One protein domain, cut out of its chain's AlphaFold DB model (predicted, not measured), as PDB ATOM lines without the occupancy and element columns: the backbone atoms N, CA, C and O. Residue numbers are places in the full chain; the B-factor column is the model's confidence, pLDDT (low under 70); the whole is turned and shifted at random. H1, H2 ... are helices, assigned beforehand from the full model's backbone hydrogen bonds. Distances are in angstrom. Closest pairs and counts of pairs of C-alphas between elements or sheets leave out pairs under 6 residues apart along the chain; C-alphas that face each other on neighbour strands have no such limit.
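Overview. This is residues 297 to 358 of the 371 residues of the protein "NAD_binding_9 domain-containing protein" of Enterococcus faecium OC2A-1 (UniProt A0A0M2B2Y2). Picture one long helix, H2, running along most of the length of a loose rod, with H3 folded back beside its later part as a helical hairpin. The chain turns once more into the short H4, while H1 sits off at the other end of the rod, apart from the other helices. The printed part has 62 residues with four named helices, H1, H2, H3 and H4 in that order, and no named strand; the class is all helix. The whole is loose, with a radius of gyration of the C-alphas of 13.7 A and spans of 41 by 20 by 18 A.

Arrangement. Start at H1, residues 297 to 305, which touches no helix. A tight link brings you to H2, residues 310 to 332, and these two are apart. H3, residues 339 to 348, touches H2, which meets it with residues 323 to 330 alone; the closest C-alphas, of Lys 327 and Lys 339, are 6.2 A apart. This hairpin has a shallow tilt of 21 degrees, opposite ways. H4, residues 351 to 357, only just touches H3, with 3 pairs of C-alphas within 8 A; the closest, of Phe 346 and Cys 354, are 5.5 A apart, and the tilt is steep at 48 degrees, opposite ways. H4 is close to H2 but not clearly touching: the C-alphas of Lys 319 and Ser 351 are closest at 7.9 A. In H1, H2, H3 and H4 every O i to N i+4 pair is within hydrogen-bond range.

Along the chain. Find C-alpha 297 at (-40.776, 68.705, 77.486); H1 runs 12.4 A from there to C-alpha 305. H2 runs 32.7 A from (-54.421, 62.180, 86.235) at C-alpha 310 to C-alpha 332. H3 spans 14.4 A, and H4 10.2 A, ending at C-alpha 357, (-34.988, 39.847, 80.644).

Size, cuts and confidence. Look to Gln 304 and His 334 for the C-alphas farthest apart, 41.4 A. The printed part has no cut and no long link. Mean pLDDT of the printed part is 91.7, and no printed residue is under 70.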
ATOM      1  N   GLU A 297     -40.467  68.780  78.913       94.88
ATOM      2  CA  GLU A 297     -40.776  68.705  77.486       94.88
ATOM      3  C   GLU A 297     -41.916  67.714  77.212       94.88
ATOM      4  O   GLU A 297     -42.867  68.045  76.502       94.88
ATOM      5  N   ASN A 298     -41.872  66.527  77.830       94.38
ATOM      6  CA  ASN A 298     -42.927  65.524  77.677       94.38
ATOM      7  C   ASN A 298     -44.245  66.008  78.290       94.38
ATOM      8  O   ASN A 298     -45.294  65.877  77.664       94.38
ATOM      9  N   LEU A 299     -44.202  66.611  79.484       95.12
ATOM     10  CA  LEU A 299     -45.393  67.159  80.135       95.12
ATOM     11  C   LEU A 299     -46.040  68.280  79.309       95.12
ATOM     12  O   LEU A 299     -47.263  68.303  79.177       95.12
ATOM     13  N   GLU A 300     -45.242  69.177  78.727       95.62
ATOM     14  CA  GLU A 300     -45.733  70.230  77.831       95.62
ATOM     15  C   GLU A 300     -46.382  69.640  76.573       95.62
ATOM     16  O   GLU A 300     -47.503  70.021  76.225       95.62
ATOM     17  N   GLN A 301     -45.732  68.663  75.935       96.19
ATOM     18  CA  GLN A 301     -46.273  67.982  74.758       96.19
ATOM     19  C   GLN A 301     -47.585  67.246  75.070       96.19
ATOM     20  O   GLN A 301     -48.553  67.356  74.315       96.19
ATOM     21  N   TRP A 302     -47.642  66.505  76.178       95.75
ATOM     22  CA  TRP A 302     -48.827  65.744  76.586       95.75
ATOM     23  C   TRP A 302     -49.983  66.639  77.014       95.75
ATOM     24  O   TRP A 302     -51.144  66.298  76.789       95.75
ATOM     25  N   HIS A 303     -49.678  67.788  77.617       94.38
ATOM     26  CA  HIS A 303     -50.689  68.786  77.927       94.38
ATOM     27  C   HIS A 303     -51.306  69.358  76.644       94.38
ATOM     28  O   HIS A 303     -52.528  69.425  76.534       94.38
ATOM     29  N   GLN A 304     -50.480  69.697  75.649       95.62
ATOM     30  CA  GLN A 304     -50.944  70.228  74.362       95.62
ATOM     31  C   GLN A 304     -51.756  69.211  73.549       95.62
ATOM     32  O   GLN A 304     -52.711  69.593  72.877       95.62
ATOM     33  N   SER A 305     -51.403  67.924  73.609       95.75
ATOM     34  CA  SER A 305     -52.110  66.868  72.876       95.75
ATOM     35  C   SER A 305     -53.367  66.342  73.579       95.75
ATOM     36  O   SER A 305     -54.085  65.529  72.998       95.75
ATOM     37  N   GLY A 306     -53.636  66.765  74.822       93.81
ATOM     38  CA  GLY A 306     -54.724  66.233  75.650       93.81
ATOM     39  C   GLY A 306     -54.451  64.842  76.239       93.81
ATOM     40  O   GLY A 306     -55.345  64.242  76.831       93.81
ATOM     41  N   PHE A 307     -53.227  64.326  76.100       93.56
ATOM     42  CA  PHE A 307     -52.807  63.031  76.642       93.56
ATOM     43  C   PHE A 307     -52.579  63.058  78.163       93.56
ATOM     44  O   PHE A 307     -52.653  62.022  78.825       93.56
ATOM     45  N   LEU A 308     -52.299  64.234  78.736       94.94
ATOM     46  CA  LEU A 308     -52.054  64.390  80.170       94.94
ATOM     47  C   LEU A 308     -53.368  64.343  80.970       94.94
ATOM     48  O   LEU A 308     -54.051  65.354  81.136       94.94
ATOM     49  N   THR A 309     -53.688  63.170  81.508       94.12
ATOM     50  CA  THR A 309     -54.741  62.947  82.502       94.12
ATOM     51  C   THR A 309     -54.105  62.657  83.862       94.12
ATOM     52  O   THR A 309     -52.894  62.464  83.975       94.12
ATOM     53  N   GLY A 310     -54.913  62.623  84.928       92.62
ATOM     54  CA  GLY A 310     -54.421  62.180  86.235       92.62
ATOM     55  C   GLY A 310     -53.883  60.746  86.187       92.62
ATOM     56  O   GLY A 310     -52.829  60.472  86.746       92.62
ATOM     57  N   GLU A 311     -54.573  59.859  85.471       93.06
ATOM     58  CA  GLU A 311     -54.173  58.462  85.284       93.06
ATOM     59  C   GLU A 311     -52.838  58.354  84.542       93.06
ATOM     60  O   GLU A 311     -51.887  57.801  85.092       93.06
ATOM     61  N   THR A 312     -52.706  58.993  83.372       92.19
ATOM     62  CA  THR A 312     -51.452  58.927  82.606       92.19
ATOM     63  C   THR A 312     -50.290  59.543  83.381       92.19
ATOM     64  O   THR A 312     -49.203  58.971  83.416       92.19
ATOM     65  N   PHE A 313     -50.505  60.655  84.091       94.44
ATOM     66  CA  PHE A 313     -49.480  61.222  84.967       94.44
ATOM     67  C   PHE A 313     -48.983  60.211  86.012       94.44
ATOM     68  O   PHE A 313     -47.772  60.064  86.192       94.44
ATOM     69  N   PHE A 314     -49.895  59.512  86.698       93.75
ATOM     70  CA  PHE A 314     -49.523  58.545  87.732       93.75
ATOM     71  C   PHE A 314     -48.848  57.291  87.166       93.75
ATOM     72  O   PHE A 314     -47.905  56.800  87.790       93.75
ATOM     73  N   ASP A 315     -49.243  56.825  85.981       91.00
ATOM     74  CA  ASP A 315     -48.592  55.692  85.315       91.00
ATOM     75  C   ASP A 315     -47.128  56.004  84.974       91.00
ATOM     76  O   ASP A 315     -46.217  55.243  85.318       91.00
ATOM     77  N   TYR A 316     -46.871  57.165  84.366       92.12
ATOM     78  CA  TYR A 316     -45.506  57.586  84.038       92.12
ATOM     79  C   TYR A 316     -44.694  57.968  85.281       92.12
ATOM     80  O   TYR A 316     -43.492  57.698  85.318       92.12
ATOM     81  N   LEU A 317     -45.333  58.508  86.329       93.06
ATOM     82  CA  LEU A 317     -44.691  58.719  87.631       93.06
ATOM     83  C   LEU A 317     -44.213  57.395  88.223       93.06
ATOM     84  O   LEU A 317     -43.060  57.294  88.646       93.06
ATOM     85  N   LYS A 318     -45.085  56.382  88.244       90.81
ATOM     86  CA  LYS A 318     -44.744  55.047  88.733       90.81
ATOM     87  C   LYS A 318     -43.583  54.467  87.931       90.81
ATOM     88  O   LYS A 318     -42.615  54.011  88.534       90.81
ATOM     89  N   LYS A 319     -43.624  54.567  86.598       90.19
ATOM     90  CA  LYS A 319     -42.550  54.073  85.726       90.19
ATOM     91  C   LYS A 319     -41.207  54.775  85.994       90.19
ATOM     92  O   LYS A 319     -40.190  54.101  86.128       90.19
ATOM     93  N   ASP A 320     -41.180  56.098  86.166       92.56
ATOM     94  CA  ASP A 320     -39.944  56.817  86.531       92.56
ATOM     95  C   ASP A 320     -39.410  56.421  87.922       92.56
ATOM     96  O   ASP A 320     -38.197  56.269  88.112       92.56
ATOM     97  N   VAL A 321     -40.302  56.222  88.899       91.31
ATOM     98  CA  VAL A 321     -39.932  55.771  90.250       91.31
ATOM     99  C   VAL A 321     -39.365  54.349  90.223       91.31
ATOM    100  O   VAL A 321     -38.322  54.104  90.835       91.31
ATOM    101  N   GLU A 322     -39.998  53.427  89.496       91.38
ATOM    102  CA  GLU A 322     -39.523  52.049  89.324       91.38
ATOM    103  C   GLU A 322     -38.161  52.005  88.624       91.38
ATOM    104  O   GLU A 322     -37.250  51.321  89.096       91.38
ATOM    105  N   LEU A 323     -37.974  52.789  87.558       92.19
ATOM    106  CA  LEU A 323     -36.688  52.905  86.872       92.19
ATOM    107  C   LEU A 323     -35.575  53.311  87.848       92.19
ATOM    108  O   LEU A 323     -34.496  52.710  87.866       92.19
ATOM    109  N   PHE A 324     -35.829  54.325  88.680       90.69
ATOM    110  CA  PHE A 324     -34.870  54.750  89.695       90.69
ATOM    111  C   PHE A 324     -34.617  53.653  90.738       90.69
ATOM    112  O   PHE A 324     -33.458  53.385  91.068       90.69
ATOM    113  N   TYR A 325     -35.678  53.003  91.221       90.25
ATOM    114  CA  TYR A 325     -35.606  51.905  92.184       90.25
ATOM    115  C   TYR A 325     -34.727  50.758  91.672       90.25
ATOM    116  O   TYR A 325     -33.741  50.406  92.319       90.25
ATOM    117  N   TYR A 326     -34.994  50.227  90.478       92.06
ATOM    118  CA  TYR A 326     -34.216  49.112  89.940       92.06
ATOM    119  C   TYR A 326     -32.771  49.494  89.642       92.06
ATOM    120  O   TYR A 326     -31.864  48.719  89.937       92.06
ATOM    121  N   LYS A 327     -32.511  50.711  89.146       91.38
ATOM    122  CA  LYS A 327     -31.131  51.198  88.983       91.38
ATOM    123  C   LYS A 327     -30.368  51.236  90.308       91.38
ATOM    124  O   LYS A 327     -29.147  51.053  90.292       91.38
ATOM    125  N   LYS A 328     -31.060  51.480  91.427       89.31
ATOM    126  CA  LYS A 328     -30.482  51.426  92.774       89.31
ATOM    127  C   LYS A 328     -30.285  49.996  93.265       89.31
ATOM    128  O   LYS A 328     -29.204  49.711  93.756       89.31
ATOM    129  N   ILE A 329     -31.231  49.090  93.030       90.81
ATOM    130  CA  ILE A 329     -31.063  47.656  93.324       90.81
ATOM    131  C   ILE A 329     -29.870  47.066  92.555       90.81
ATOM    132  O   ILE A 329     -29.025  46.402  93.146       90.81
ATOM    133  N   ILE A 330     -29.743  47.364  91.258       92.69
ATOM    134  CA  ILE A 330     -28.602  46.929  90.433       92.69
ATOM    135  C   ILE A 330     -27.273  47.401  91.037       92.69
ATOM    136  O   ILE A 330     -26.308  46.644  91.071       92.69
ATOM    137  N   GLU A 331     -27.227  48.650  91.503       90.69
ATOM    138  CA  GLU A 331     -26.049  49.243  92.139       90.69
ATOM    139  C   GLU A 331     -25.724  48.604  93.489       90.69
ATOM    140  O   GLU A 331     -24.597  48.177  93.707       90.69
ATOM    141  N   GLU A 332     -26.707  48.531  94.380       89.44
ATOM    142  CA  GLU A 332     -26.545  48.065  95.756       89.44
ATOM    143  C   GLU A 332     -26.132  46.591  95.810       89.44
ATOM    144  O   GLU A 332     -25.187  46.226  96.511       89.44
ATOM    145  N   TYR A 333     -26.767  45.753  94.989       90.88
ATOM    146  CA  TYR A 333     -26.477  44.321  94.918       90.88
ATOM    147  C   TYR A 333     -25.390  43.962  93.899       90.88
ATOM    148  O   TYR A 333     -25.134  42.778  93.689       90.88
ATOM    149  N   HIS A 334     -24.740  44.955  93.278       91.81
ATOM    150  CA  HIS A 334     -23.661  44.754  92.304       91.81
ATOM    151  C   HIS A 334     -24.042  43.764  91.189       91.81
ATOM    152  O   HIS A 334     -23.242  42.924  90.770       91.81
ATOM    153  N   LEU A 335     -25.289  43.842  90.720       92.25
ATOM    154  CA  LEU A 335     -25.792  42.930  89.699       92.25
ATOM    155  C   LEU A 335     -25.043  43.174  88.378       92.25
ATOM    156  O   LEU A 335     -24.799  44.333  88.027       92.25
ATOM    157  N   PRO A 336     -24.726  42.126  87.595       92.75
ATOM    158  CA  PRO A 336     -24.008  42.243  86.323       92.75
ATOM    159  C   PRO A 336     -24.917  42.767  85.192       92.75
ATOM    160  O   PRO A 336     -24.954  42.222  84.091       92.75
ATOM    161  N   ILE A 337     -25.686  43.820  85.470       92.25
ATOM    162  CA  ILE A 337     -26.640  44.455  84.564       92.25
ATOM    163  C   ILE A 337     -26.144  45.880  84.291       92.25
ATOM    164  O   ILE A 337     -26.174  46.729  85.187       92.25
ATOM    165  N   PRO A 338     -25.693  46.201  83.065       92.19
ATOM    166  CA  PRO A 338     -25.299  47.564  82.735       92.19
ATOM    167  C   PRO A 338     -26.485  48.528  82.882       92.19
ATOM    168  O   PRO A 338     -27.477  48.408  82.163       92.19
ATOM    169  N   LYS A 339     -26.377  49.529  83.773       89.44
ATOM    170  CA  LYS A 339     -27.473  50.480  84.066       89.44
ATOM    171  C   LYS A 339     -28.034  51.176  82.821       89.44
ATOM    172  O   LYS A 339     -29.224  51.453  82.780       89.44
ATOM    173  N   LYS A 340     -27.191  51.462  81.819       90.44
ATOM    174  CA  LYS A 340     -27.622  52.073  80.549       90.44
ATOM    175  C   LYS A 340     -28.513  51.137  79.731       90.44
ATOM    176  O   LYS A 340     -29.508  51.594  79.185       90.44
ATOM    177  N   ASN A 341     -28.174  49.849  79.681       91.56
ATOM    178  CA  ASN A 341     -28.955  48.850  78.954       91.56
ATOM    179  C   ASN A 341     -30.293  48.620  79.656       91.56
ATOM    180  O   ASN A 341     -31.326  48.614  79.001       91.56
ATOM    181  N   PHE A 342     -30.273  48.520  80.990       93.62
ATOM    182  CA  PHE A 342     -31.499  48.427  81.776       93.62
ATOM    183  C   PHE A 342     -32.396  49.655  81.582       93.62
ATOM    184  O   PHE A 342     -33.579  49.504  81.326       93.62
ATOM    185  N   GLU A 343     -31.843  50.870  81.667       93.81
ATOM    186  CA  GLU A 343     -32.609  52.105  81.451       93.81
ATOM    187  C   GLU A 343     -33.243  52.148  80.061       93.81
ATOM    188  O   GLU A 343     -34.422  52.464  79.950       93.81
ATOM    189  N   HIS A 344     -32.494  51.782  79.020       92.44
ATOM    190  CA  HIS A 344     -33.033  51.670  77.669       92.44
ATOM    191  C   HIS A 344     -34.201  50.674  77.615       92.44
ATOM    192  O   HIS A 344     -35.314  51.047  77.249       92.44
ATOM    193  N   ASP A 345     -33.985  49.429  78.040       91.69
ATOM    194  CA  ASP A 345     -35.012  48.386  77.986       91.69
ATOM    195  C   ASP A 345     -36.247  48.752  78.819       91.69
ATOM    196  O   ASP A 345     -37.371  48.559  78.365       91.69
ATOM    197  N   PHE A 346     -36.060  49.350  79.994       92.69
ATOM    198  CA  PHE A 346     -37.158  49.741  80.873       92.69
ATOM    199  C   PHE A 346     -37.995  50.893  80.298       92.69
ATOM    200  O   PHE A 346     -39.204  50.950  80.518       92.69
ATOM    201  N   LEU A 347     -37.388  51.811  79.539       91.75
ATOM    202  CA  LEU A 347     -38.117  52.912  78.902       91.75
ATOM    203  C   LEU A 347     -38.960  52.435  77.711       91.75
ATOM    204  O   LEU A 347     -40.094  52.900  77.566       91.75
ATOM    205  N   PHE A 348     -38.454  51.492  76.910       89.75
ATOM    206  CA  PHE A 348     -39.097  51.048  75.663       89.75
ATOM    207  C   PHE A 348     -39.981  49.801  75.789       89.75
ATOM    208  O   PHE A 348     -40.835  49.589  74.930       89.75
ATOM    209  N   LEU A 349     -39.806  48.991  76.833       88.88
ATOM    210  CA  LEU A 349     -40.621  47.801  77.085       88.88
ATOM    211  C   LEU A 349     -41.657  48.062  78.187       88.88
ATOM    212  O   LEU A 349     -41.587  49.060  78.924       88.88
ATOM    213  N   SER A 350     -42.623  47.152  78.324       85.06
ATOM    214  CA  SER A 350     -43.415  47.063  79.554       85.06
ATOM    215  C   SER A 350     -42.528  46.644  80.737       85.06
ATOM    216  O   SER A 350     -41.487  46.001  80.554       85.06
ATOM    217  N   SER A 351     -42.928  46.989  81.970       82.19
ATOM    218  CA  SER A 351     -42.177  46.583  83.168       82.19
ATOM    219  C   SER A 351     -42.026  45.055  83.247       82.19
ATOM    220  O   SER A 351     -40.964  44.570  83.621       82.19
ATOM    221  N   GLU A 352     -43.045  44.290  82.840       85.38
ATOM    222  CA  GLU A 352     -43.014  42.821  82.839       85.38
ATOM    223  C   GLU A 352     -41.994  42.255  81.839       85.38
ATOM    224  O   GLU A 352     -41.161  41.427  82.210       85.38
ATOM    225  N   GLU A 353     -41.984  42.752  80.600       89.06
ATOM    226  CA  GLU A 353     -41.017  42.334  79.575       89.06
ATOM    227  C   GLU A 353     -39.579  42.690  79.964       89.06
ATOM    228  O   GLU A 353     -38.666  41.880  79.786       89.06
ATOM    229  N   CYS A 354     -39.363  43.889  80.517       89.38
ATOM    230  CA  CYS A 354     -38.038  44.311  80.965       89.38
ATOM    231  C   CYS A 354     -37.533  43.431  82.120       89.38
ATOM    232  O   CYS A 354     -36.403  42.943  82.080       89.38
ATOM    233  N   LEU A 355     -38.373  43.163  83.123       88.06
ATOM    234  CA  LEU A 355     -38.001  42.311  84.256       88.06
ATOM    235  C   LEU A 355     -37.821  40.846  83.849       88.06
ATOM    236  O   LEU A 355     -36.928  40.181  84.371       88.06
ATOM    237  N   GLY A 356     -38.577  40.354  82.863       87.69
ATOM    238  CA  GLY A 356     -38.388  39.021  82.288       87.69
ATOM    239  C   GLY A 356     -36.993  38.815  81.681       87.69
ATOM    240  O   GLY A 356     -36.430  37.725  81.782       87.69
ATOM    241  N   LYS A 357     -36.386  39.870  81.121       89.19
ATOM    242  CA  LYS A 357     -34.988  39.847  80.644       89.19
ATOM    243  C   LYS A 357     -33.953  39.902  81.770       89.19
ATOM    244  O   LYS A 357     -32.781  39.596  81.547       89.19
ATOM    245  N   HIS A 358     -34.365  40.295  82.971       87.69
ATOM    246  CA  HIS A 358     -33.497  40.510  84.122       87.69
ATOM    247  C   HIS A 358     -34.021  39.746  85.349       87.69
ATOM    248  O   HIS A 358     -34.394  40.371  86.339       87.69
TER     249      HIS A 358